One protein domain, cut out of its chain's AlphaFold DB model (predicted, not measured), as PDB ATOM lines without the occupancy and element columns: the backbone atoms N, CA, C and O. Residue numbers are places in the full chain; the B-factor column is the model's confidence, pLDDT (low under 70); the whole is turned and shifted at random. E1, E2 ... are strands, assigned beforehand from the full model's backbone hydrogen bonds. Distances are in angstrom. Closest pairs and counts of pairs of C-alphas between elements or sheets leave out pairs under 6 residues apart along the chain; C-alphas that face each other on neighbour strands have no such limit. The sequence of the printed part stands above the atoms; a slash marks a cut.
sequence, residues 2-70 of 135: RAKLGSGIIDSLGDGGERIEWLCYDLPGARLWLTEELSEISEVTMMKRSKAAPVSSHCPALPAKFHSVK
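What this domain is: This is residues 2 to 70 of the 135 residues of an uncharacterized protein of Asticcacaulis sp. AC402 (UniProt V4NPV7). Look first for one strongly twisted sheet of four antiparallel strands, with the unnamed residues 49 to 70 winding round the end where E2 turns into E3. At the other end, the loop of residues 14 to 19 between E1 and E2 sticks out. The printed part has 69 residues with no named helix and four named strands, E1 E2 E3 E4 along the chain and in the same order across the sheet; the class is all strand, though under half of the residues are in named elements. The whole is compact, with a radius of gyration of the C-alphas of 12.6 A and spans of 35 by 32 by 19 A.

How they stand to each other: Start at the inner strands, E2 at residues 20 to 27 and E3 at residues 30 to 37, a hairpin at 152 degrees between directions. Here C-alphas 24 and 33 face each other at 4.4 A, and N 25 and O 32 are within hydrogen-bond range at 2.9 A. Beside E3 you find the edge strand E4, residues 40 to 48, making a hairpin at 162 degrees; C-alphas 32 and 46 face each other at 4.5 A, with N 33 and O 45 2.8 A apart. Beside E2 is the other edge strand, E1, residues 10 to 13, a hairpin at 128 degrees; C-alphas 12 and 21 face each other at 4.4 A, with N 11 and O 22 2.9 A apart. The four form a meander, each strand the antiparallel neighbour of the one before. E1 is apart from E3 and E4. From edge to edge the strands' lines turn by 95 degrees.

Where its parts are: Find C-alpha 10 at (19.094, -37.167, 259.970), where E1 begins its 10.5 A. E2 covers 22.1 A and E3 23.8 A. E4 runs 24.6 A to C-alpha 48 at (21.113, -43.645, 240.269).

The domain as a whole: The C-alphas of Gly 16 and Lys 65, the two farthest apart, are 36.6 A apart. The printed part has no cut and no long link. In this model, look for pLDDT under 70 at residues 2 to 7, 17 and 51 to 56.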
ATOM      1  N   ARG A   2      39.801 -32.955 258.646       56.66
ATOM      2  CA  ARG A   2      38.566 -33.589 258.138       56.66
ATOM      3  C   ARG A   2      37.635 -32.483 257.633       56.66
ATOM      4  O   ARG A   2      37.297 -31.581 258.392       56.66
ATOM      5  N   ALA A   3      37.283 -32.500 256.350       59.53
ATOM      6  CA  ALA A   3      36.405 -31.490 255.769       59.53
ATOM      7  C   ALA A   3      34.940 -31.807 256.108       59.53
ATOM      8  O   ALA A   3      34.498 -32.939 255.932       59.53
ATOM      9  N   LYS A   4      34.180 -30.805 256.567       69.50
ATOM     10  CA  LYS A   4      32.735 -30.944 256.798       69.50
ATOM     11  C   LYS A   4      32.031 -31.180 255.455       69.50
ATOM     12  O   LYS A   4      32.185 -30.371 254.537       69.50
ATOM     13  N   LEU A   5      31.285 -32.283 255.348       66.94
ATOM     14  CA  LEU A   5      30.511 -32.650 254.151       66.94
ATOM     15  C   LEU A   5      29.320 -31.708 253.924       66.94
ATOM     16  O   LEU A   5      28.942 -31.463 252.784       66.94
ATOM     17  N   GLY A   6      28.787 -31.127 254.999       68.88
ATOM     18  CA  GLY A   6      27.685 -30.173 254.971       68.88
ATOM     19  C   GLY A   6      26.891 -30.211 256.273       68.88
ATOM     20  O   GLY A   6      27.357 -30.739 257.283       68.88
ATOM     21  N   SER A   7      25.703 -29.620 256.243       68.06
ATOM     22  CA  SER A   7      24.615 -29.874 257.190       68.06
ATOM     23  C   SER A   7      23.529 -30.643 256.445       68.06
ATOM     24  O   SER A   7      23.190 -30.256 255.327       68.06
ATOM     25  N   GLY A   8      22.992 -31.698 257.044       72.69
ATOM     26  CA  GLY A   8      21.830 -32.420 256.534       72.69
ATOM     27  C   GLY A   8      20.920 -32.826 257.685       72.69
ATOM     28  O   GLY A   8      21.293 -32.673 258.850       72.69
ATOM     29  N   ILE A   9      19.721 -33.282 257.345       79.31
ATOM     30  CA  ILE A   9      18.742 -33.755 258.319       79.31
ATOM     31  C   ILE A   9      18.940 -35.264 258.444       79.31
ATOM     32  O   ILE A   9      18.948 -35.964 257.431       79.31
ATOM     33  N   ILE A  10      19.156 -35.737 259.673       82.75
ATOM     34  CA  ILE A  10      19.094 -37.167 259.970       82.75
ATOM     35  C   ILE A  10      17.616 -37.529 259.977       82.75
ATOM     36  O   ILE A  10      16.842 -36.968 260.754       82.75
ATOM     37  N   ASP A  11      17.238 -38.407 259.065       84.69
ATOM     38  CA  ASP A  11      15.889 -38.939 258.954       84.69
ATOM     39  C   ASP A  11      15.856 -40.320 259.619       84.69
ATOM     40  O   ASP A  11      16.907 -40.939 259.837       84.69
ATOM     41  N   SER A  12      14.672 -40.786 259.996       84.38
ATOM     42  CA  SER A  12      14.540 -42.049 260.711       84.38
ATOM     43  C   SER A  12      13.253 -42.792 260.391       84.38
ATOM     44  O   SER A  12      12.229 -42.215 260.027       84.38
ATOM     45  N   LEU A  13      13.318 -44.114 260.518       81.75
ATOM     46  CA  LEU A  13      12.187 -45.019 260.348       81.75
ATOM     47  C   LEU A  13      12.169 -46.022 261.496       81.75
ATOM     48  O   LEU A  13      13.217 -46.537 261.880       81.75
ATOM     49  N   GLY A  14      10.969 -46.329 261.987       79.19
ATOM     50  CA  GLY A  14      10.756 -47.262 263.091       79.19
ATOM     51  C   GLY A  14      10.821 -46.600 264.468       79.19
ATOM     52  O   GLY A  14      11.021 -45.389 264.596       79.19
ATOM     53  N   ASP A  15      10.631 -47.409 265.503       73.56
ATOM     54  CA  ASP A  15      10.707 -47.029 266.909       73.56
ATOM     55  C   ASP A  15      11.613 -47.992 267.700       73.56
ATOM     56  O   ASP A  15      11.976 -49.080 267.252       73.56
ATOM     57  N   GLY A  16      12.059 -47.555 268.882       71.56
ATOM     58  CA  GLY A  16      12.854 -48.389 269.788       71.56
ATOM     59  C   GLY A  16      14.124 -48.988 269.160       71.56
ATOM     60  O   GLY A  16      14.926 -48.274 268.562       71.56
ATOM     61  N   GLY A  17      14.320 -50.297 269.352       65.31
ATOM     62  CA  GLY A  17      15.514 -51.036 268.917       65.31
ATOM     63  C   GLY A  17      15.577 -51.365 267.421       65.31
ATOM     64  O   GLY A  17      16.617 -51.825 266.963       65.31
ATOM     65  N   GLU A  18      14.507 -51.116 266.661       70.25
ATOM     66  CA  GLU A  18      14.464 -51.306 265.200       70.25
ATOM     67  C   GLU A  18      14.580 -49.976 264.438       70.25
ATOM     68  O   GLU A  18      14.401 -49.922 263.219       70.25
ATOM     69  N   ARG A  19      14.882 -48.882 265.149       78.31
ATOM     70  CA  ARG A  19      15.042 -47.558 264.558       78.31
ATOM     71  C   ARG A  19      16.247 -47.531 263.619       78.31
ATOM     72  O   ARG A  19      17.385 -47.725 264.037       78.31
ATOM     73  N   ILE A  20      15.986 -47.205 262.360       78.56
ATOM     74  CA  ILE A  20      17.011 -46.935 261.355       78.56
ATOM     75  C   ILE A  20      17.132 -45.426 261.230       78.56
ATOM     76  O   ILE A  20      16.140 -44.752 260.964       78.56
ATOM     77  N   GLU A  21      18.341 -44.904 261.392       86.50
ATOM     78  CA  GLU A  21      18.653 -43.497 261.158       86.50
ATOM     79  C   GLU A  21      19.576 -43.372 259.955       86.50
ATOM     80  O   GLU A  21      20.528 -44.142 259.802       86.50
ATOM     81  N   TRP A  22      19.300 -42.405 259.085       90.12
ATOM     82  CA  TRP A  22      20.142 -42.163 257.923       90.12
ATOM     83  C   TRP A  22      20.334 -40.685 257.638       90.12
ATOM     84  O   TRP A  22      19.468 -39.838 257.855       90.12
ATOM     85  N   LEU A  23      21.483 -40.394 257.042       90.00
ATOM     86  CA  LEU A  23      21.776 -39.129 256.394       90.00
ATOM     87  C   LEU A  23      21.802 -39.347 254.884       90.00
ATOM     88  O   LEU A  23      22.408 -40.308 254.412       90.00
ATOM     89  N   CYS A  24      21.187 -38.454 254.114       90.06
ATOM     90  CA  CYS A  24      21.195 -38.547 252.657       90.06
ATOM     91  C   CYS A  24      21.718 -37.284 251.975       90.06
ATOM     92  O   CYS A  24      21.577 -36.173 252.482       90.06
ATOM     93  N   TYR A  25      22.291 -37.463 250.786       88.81
ATOM     94  CA  TYR A  25      22.777 -36.381 249.937       88.81
ATOM     95  C   TYR A  25      22.422 -36.622 248.475       88.81
ATOM     96  O   TYR A  25      22.594 -37.726 247.952       88.81
ATOM     97  N   ASP A  26      21.972 -35.574 247.792       87.75
ATOM     98  CA  ASP A  26      21.760 -35.595 246.348       87.75
ATOM     99  C   ASP A  26      23.074 -35.323 245.595       87.75
ATOM    100  O   ASP A  26      23.806 -34.375 245.887       87.75
ATOM    101  N   LEU A  27      23.351 -36.151 244.587       86.62
ATOM    102  CA  LEU A  27      24.441 -35.995 243.626       86.62
ATOM    103  C   LEU A  27      23.865 -35.757 242.222       86.62
ATOM    104  O   LEU A  27      22.705 -36.096 241.959       86.62
ATOM    105  N   PRO A  28      24.657 -35.237 241.269       85.38
ATOM    106  CA  PRO A  28      24.248 -35.204 239.869       85.38
ATOM    107  C   PRO A  28      23.870 -36.609 239.363       85.38
ATOM    108  O   PRO A  28      24.723 -37.469 239.164       85.38
ATOM    109  N   GLY A  29      22.570 -36.851 239.168       86.31
ATOM    110  CA  GLY A  29      22.042 -38.127 238.671       86.31
ATOM    111  C   GLY A  29      22.023 -39.280 239.681       86.31
ATOM    112  O   GLY A  29      21.770 -40.416 239.277       86.31
ATOM    113  N   ALA A  30      22.266 -39.030 240.971       89.56
ATOM    114  CA  ALA A  30      22.298 -40.067 242.002       89.56
ATOM    115  C   ALA A  30      21.904 -39.544 243.389       89.56
ATOM    116  O   ALA A  30      21.792 -38.339 243.604       89.56
ATOM    117  N   ARG A  31      21.702 -40.457 244.336       90.56
ATOM    118  CA  ARG A  31      21.551 -40.150 245.760       90.56
ATOM    119  C   ARG A  31      22.403 -41.109 246.586       90.56
ATOM    120  O   ARG A  31      22.549 -42.276 246.221       90.56
ATOM    121  N   LEU A  32      22.986 -40.572 247.649       90.06
ATOM    122  CA  LEU A  32      23.800 -41.262 248.641       90.06
ATOM    123  C   LEU A  32      23.035 -41.297 249.962       90.06
ATOM    124  O   LEU A  32      22.461 -40.280 250.348       90.06
ATOM    125  N   TRP A  33      23.082 -42.427 250.653       91.00
ATOM    126  CA  TRP A  33      22.613 -42.614 252.019       91.00
ATOM    127  C   TRP A  33      23.744 -43.190 252.859       91.00
ATOM    128  O   TRP A  33      24.524 -44.017 252.383       91.00
ATOM    129  N   LEU A  34      23.816 -42.728 254.098       89.81
ATOM    130  CA  LEU A  34      24.768 -43.152 255.107       89.81
ATOM    131  C   LEU A  34      23.971 -43.540 256.348       89.81
ATOM    132  O   LEU A  34      23.173 -42.729 256.821       89.81
ATOM    133  N   THR A  35      24.199 -44.739 256.866       89.38
ATOM    134  CA  THR A  35      23.715 -45.146 258.190       89.38
ATOM    135  C   THR A  35      24.909 -45.358 259.105       89.38
ATOM    136  O   THR A  35      26.013 -45.679 258.648       89.38
ATOM    137  N   GLU A  36      24.706 -45.134 260.398       85.38
ATOM    138  CA  GLU A  36      25.727 -45.375 261.408       85.38
ATOM    139  C   GLU A  36      25.328 -46.487 262.370       85.38
ATOM    140  O   GLU A  36      24.154 -46.766 262.598       85.38
ATOM    141  N   GLU A  37      26.342 -47.116 262.939       80.69
ATOM    142  CA  GLU A  37      26.247 -48.042 264.052       80.69
ATOM    143  C   GLU A  37      27.425 -47.748 264.981       80.69
ATOM    144  O   GLU A  37      28.567 -47.637 264.530       80.69
ATOM    145  N   LEU A  38      27.158 -47.583 266.280       78.38
ATOM    146  CA  LEU A  38      28.185 -47.300 267.293       78.38
ATOM    147  C   LEU A  38      29.083 -46.092 266.942       78.38
ATOM    148  O   LEU A  38      30.297 -46.134 267.131       78.38
ATOM    149  N   SER A  39      28.481 -44.994 266.464       79.00
ATOM    150  CA  SER A  39      29.183 -43.755 266.061       79.00
ATOM    151  C   SER A  39      30.131 -43.901 264.860       79.00
ATOM    152  O   SER A  39      30.980 -43.036 264.622       79.00
ATOM    153  N   GLU A  40      29.996 -44.976 264.085       81.81
ATOM    154  CA  GLU A  40      30.739 -45.205 262.849       81.81
ATOM    155  C   GLU A  40      29.785 -45.524 261.697       81.81
ATOM    156  O   GLU A  40      28.767 -46.178 261.889       81.81
ATOM    157  N   ILE A  41      30.120 -45.102 260.474       84.19
ATOM    158  CA  ILE A  41      29.316 -45.450 259.295       84.19
ATOM    159  C   ILE A  41      29.349 -46.968 259.088       84.19
ATOM    160  O   ILE A  41      30.420 -47.538 258.866       84.19
ATOM    161  N   SER A  42      28.180 -47.604 259.140       85.94
ATOM    162  CA  SER A  42      28.002 -49.051 258.985       85.94
ATOM    163  C   SER A  42      27.487 -49.430 257.600       85.94
ATOM    164  O   SER A  42      27.823 -50.506 257.101       85.94
ATOM    165  N   GLU A  43      26.751 -48.536 256.935       89.94
ATOM    166  CA  GLU A  43      26.277 -48.739 255.568       89.94
ATOM    167  C   GLU A  43      26.440 -47.486 254.706       89.94
ATOM    168  O   GLU A  43      26.171 -46.354 255.117       89.94
ATOM    169  N   VAL A  44      26.848 -47.714 253.459       89.88
ATOM    170  CA  VAL A  44      26.879 -46.717 252.395       89.88
ATOM    171  C   VAL A  44      26.047 -47.229 251.232       89.88
ATOM    172  O   VAL A  44      26.420 -48.199 250.567       89.88
ATOM    173  N   THR A  45      24.961 -46.526 250.935       91.38
ATOM    174  CA  THR A  45      24.073 -46.850 249.818       91.38
ATOM    175  C   THR A  45      24.115 -45.740 248.789       91.38
ATOM    176  O   THR A  45      23.930 -44.572 249.117       91.38
ATOM    177  N   MET A  46      24.350 -46.074 247.523       92.25
ATOM    178  CA  MET A  46      24.342 -45.098 246.437       92.25
ATOM    179  C   MET A  46      23.559 -45.634 245.247       92.25
ATOM    180  O   MET A  46      23.829 -46.728 244.758       92.25
ATOM    181  N   MET A  47      22.602 -44.851 244.754       91.56
ATOM    182  CA  MET A  47      21.698 -45.262 243.679       91.56
ATOM    183  C   MET A  47      21.568 -44.167 242.627       91.56
ATOM    184  O   MET A  47      21.466 -42.985 242.962       91.56
ATOM    185  N   LYS A  48      21.516 -44.553 241.347       90.31
ATOM    186  CA  LYS A  48      21.113 -43.645 240.269       90.31
ATOM    187  C   LYS A  48      19.714 -43.108 240.564       90.31
ATOM    188  O   LYS A  48      18.798 -43.861 240.892       90.31
ATOM    189  N   ARG A  49      19.537 -41.802 240.393       85.44
ATOM    190  CA  ARG A  49      18.234 -41.146 240.474       85.44
ATOM    191  C   ARG A  49      17.630 -41.088 239.082       85.44
ATOM    192  O   ARG A  49      18.301 -40.701 238.124       85.44
ATOM    193  N   SER A  50      16.343 -41.403 238.971       71.38
ATOM    194  CA  SER A  50      15.589 -41.002 237.783       71.38
ATOM    195  C   SER A  50      15.629 -39.476 237.668       71.38
ATOM    196  O   SER A  50      15.497 -38.780 238.678       71.38
ATOM    197  N   LYS A  51      15.772 -38.941 236.448       63.12
ATOM    198  CA  LYS A  51      15.685 -37.489 236.195       63.12
ATOM    199  C   LYS A  51      14.371 -36.884 236.712       63.12
ATOM    200  O   LYS A  51      14.343 -35.703 237.027       63.12
ATOM    201  N   ALA A  52      13.318 -37.698 236.824       59.03
ATOM    202  CA  ALA A  52      12.003 -37.300 237.324       59.03
ATOM    203  C   ALA A  52      11.855 -37.392 238.856       59.03
ATOM    204  O   ALA A  52      10.816 -37.012 239.387       59.03
ATOM    205  N   ALA A  53      12.853 -37.907 239.582       63.34
ATOM    206  CA  ALA A  53      12.764 -38.010 241.032       63.34
ATOM    207  C   ALA A  53      12.892 -36.609 241.665       63.34
ATOM    208  O   ALA A  53      13.901 -35.931 241.407       63.34
ATOM    209  N   PRO A  54      11.913 -36.180 242.484       60.56
ATOM    210  CA  PRO A  54      11.917 -34.857 243.090       60.56
ATOM    211  C   PRO A  54      13.143 -34.664 243.986       60.56
ATOM    212  O   PRO A  54      13.612 -35.585 244.668       60.56
ATOM    213  N   VAL A  55      13.678 -33.443 243.964       64.12
ATOM    214  CA  VAL A  55      14.683 -33.005 244.936       64.12
ATOM    215  C   VAL A  55      14.003 -33.023 246.302       64.12
ATOM    216  O   VAL A  55      12.954 -32.405 246.474       64.12
ATOM    217  N   SER A  56      14.555 -33.788 247.243       68.56
ATOM    218  CA  SER A  56      14.005 -33.859 248.599       68.56
ATOM    219  C   SER A  56      14.568 -32.702 249.415       68.56
ATOM    220  O   SER A  56      15.774 -32.465 249.376       68.56
ATOM    221  N   SER A  57      13.730 -32.020 250.194       70.31
ATOM    222  CA  SER A  57      14.192 -31.044 251.189       70.31
ATOM    223  C   SER A  57      15.047 -31.686 252.291       70.31
ATOM    224  O   SER A  57      15.774 -30.974 252.978       70.31
ATOM    225  N   HIS A  58      14.995 -33.015 252.447       80.94
ATOM    226  CA  HIS A  58      15.743 -33.756 253.468       80.94
ATOM    227  C   HIS A  58      17.140 -34.179 252.992       80.94
ATOM    228  O   HIS A  58      18.039 -34.339 253.813       80.94
ATOM    229  N   CYS A  59      17.341 -34.337 251.676       86.19
ATOM    230  CA  CYS A  59      18.614 -34.768 251.091       86.19
ATOM    231  C   CYS A  59      19.294 -33.589 250.382       86.19
ATOM    232  O   CYS A  59      19.105 -33.422 249.173       86.19
ATOM    233  N   PRO A  60      20.072 -32.750 251.090       86.94
ATOM    234  CA  PRO A  60      20.723 -31.602 250.475       86.94
ATOM    235  C   PRO A  60      21.678 -32.027 249.357       86.94
ATOM    236  O   PRO A  60      22.236 -33.129 249.360       86.94
ATOM    237  N   ALA A  61      21.909 -31.123 248.405       86.38
ATOM    238  CA  ALA A  61      22.921 -31.334 247.383       86.38
ATOM    239  C   ALA A  61      24.308 -31.455 248.031       86.38
ATOM    240  O   ALA A  61      24.723 -30.594 248.812       86.38
ATOM    241  N   LEU A  62      25.044 -32.508 247.679       84.81
ATOM    242  CA  LEU A  62      26.417 -32.680 248.127       84.81
ATOM    243  C   LEU A  62      27.292 -31.568 247.515       84.81
ATOM    244  O   LEU A  62      27.140 -31.272 246.325       84.81
ATOM    245  N   PRO A  63      28.222 -30.940 248.256       84.69
ATOM    246  CA  PRO A  63      29.111 -29.938 247.673       84.69
ATOM    247  C   PRO A  63      29.943 -30.502 246.516       84.69
ATOM    248  O   PRO A  63      30.445 -31.622 246.601       84.69
ATOM    249  N   ALA A  64      30.162 -29.698 245.470       85.19
ATOM    250  CA  ALA A  64      30.821 -30.125 244.227       85.19
ATOM    251  C   ALA A  64      32.177 -30.821 244.433       85.19
ATOM    252  O   ALA A  64      32.475 -31.825 243.790       85.19
ATOM    253  N   LYS A  65      32.970 -30.351 245.404       84.25
ATOM    254  CA  LYS A  65      34.265 -30.950 245.770       84.25
ATOM    255  C   LYS A  65      34.178 -32.407 246.255       84.25
ATOM    256  O   LYS A  65      35.200 -33.078 246.327       84.25
ATOM    257  N   PHE A  66      32.982 -32.882 246.598       82.62
ATOM    258  CA  PHE A  66      32.711 -34.237 247.070       82.62
ATOM    259  C   PHE A  66      31.875 -35.065 246.080       82.62
ATOM    260  O   PHE A  66      31.515 -36.186 246.407       82.62
ATOM    261  N   HIS A  67      31.568 -34.565 244.872       82.94
ATOM    262  CA  HIS A  67      30.757 -35.307 243.886       82.94
ATOM    263  C   HIS A  67      31.404 -36.612 243.411       82.94
ATOM    264  O   HIS A  67      30.704 -37.536 243.011       82.94
ATOM    265  N   SER A  68      32.728 -36.716 243.503       77.75
ATOM    266  CA  SER A  68      33.483 -37.932 243.192       77.75
ATOM    267  C   SER A  68      33.454 -38.927 244.357       77.75
ATOM    268  O   SER A  68      34.508 -39.317 244.858       77.75
ATOM    269  N   VAL A  69      32.263 -39.319 244.815       76.00
ATOM    270  CA  VAL A  69      32.116 -40.342 245.861       76.00
ATOM    271  C   VAL A  69      32.562 -41.683 245.293       76.00
ATOM    272  O   VAL A  69      31.995 -42.169 244.314       76.00
ATOM    273  N   LYS A  70      33.589 -42.273 245.907       81.88
ATOM    274  CA  LYS A  70      34.131 -43.576 245.524       81.88
ATOM    275  C   LYS A  70      34.148 -44.498 246.730       81.88
ATOM    276  O   LYS A  70      34.631 -44.102 247.788       81.88
TER     277      LYS A  70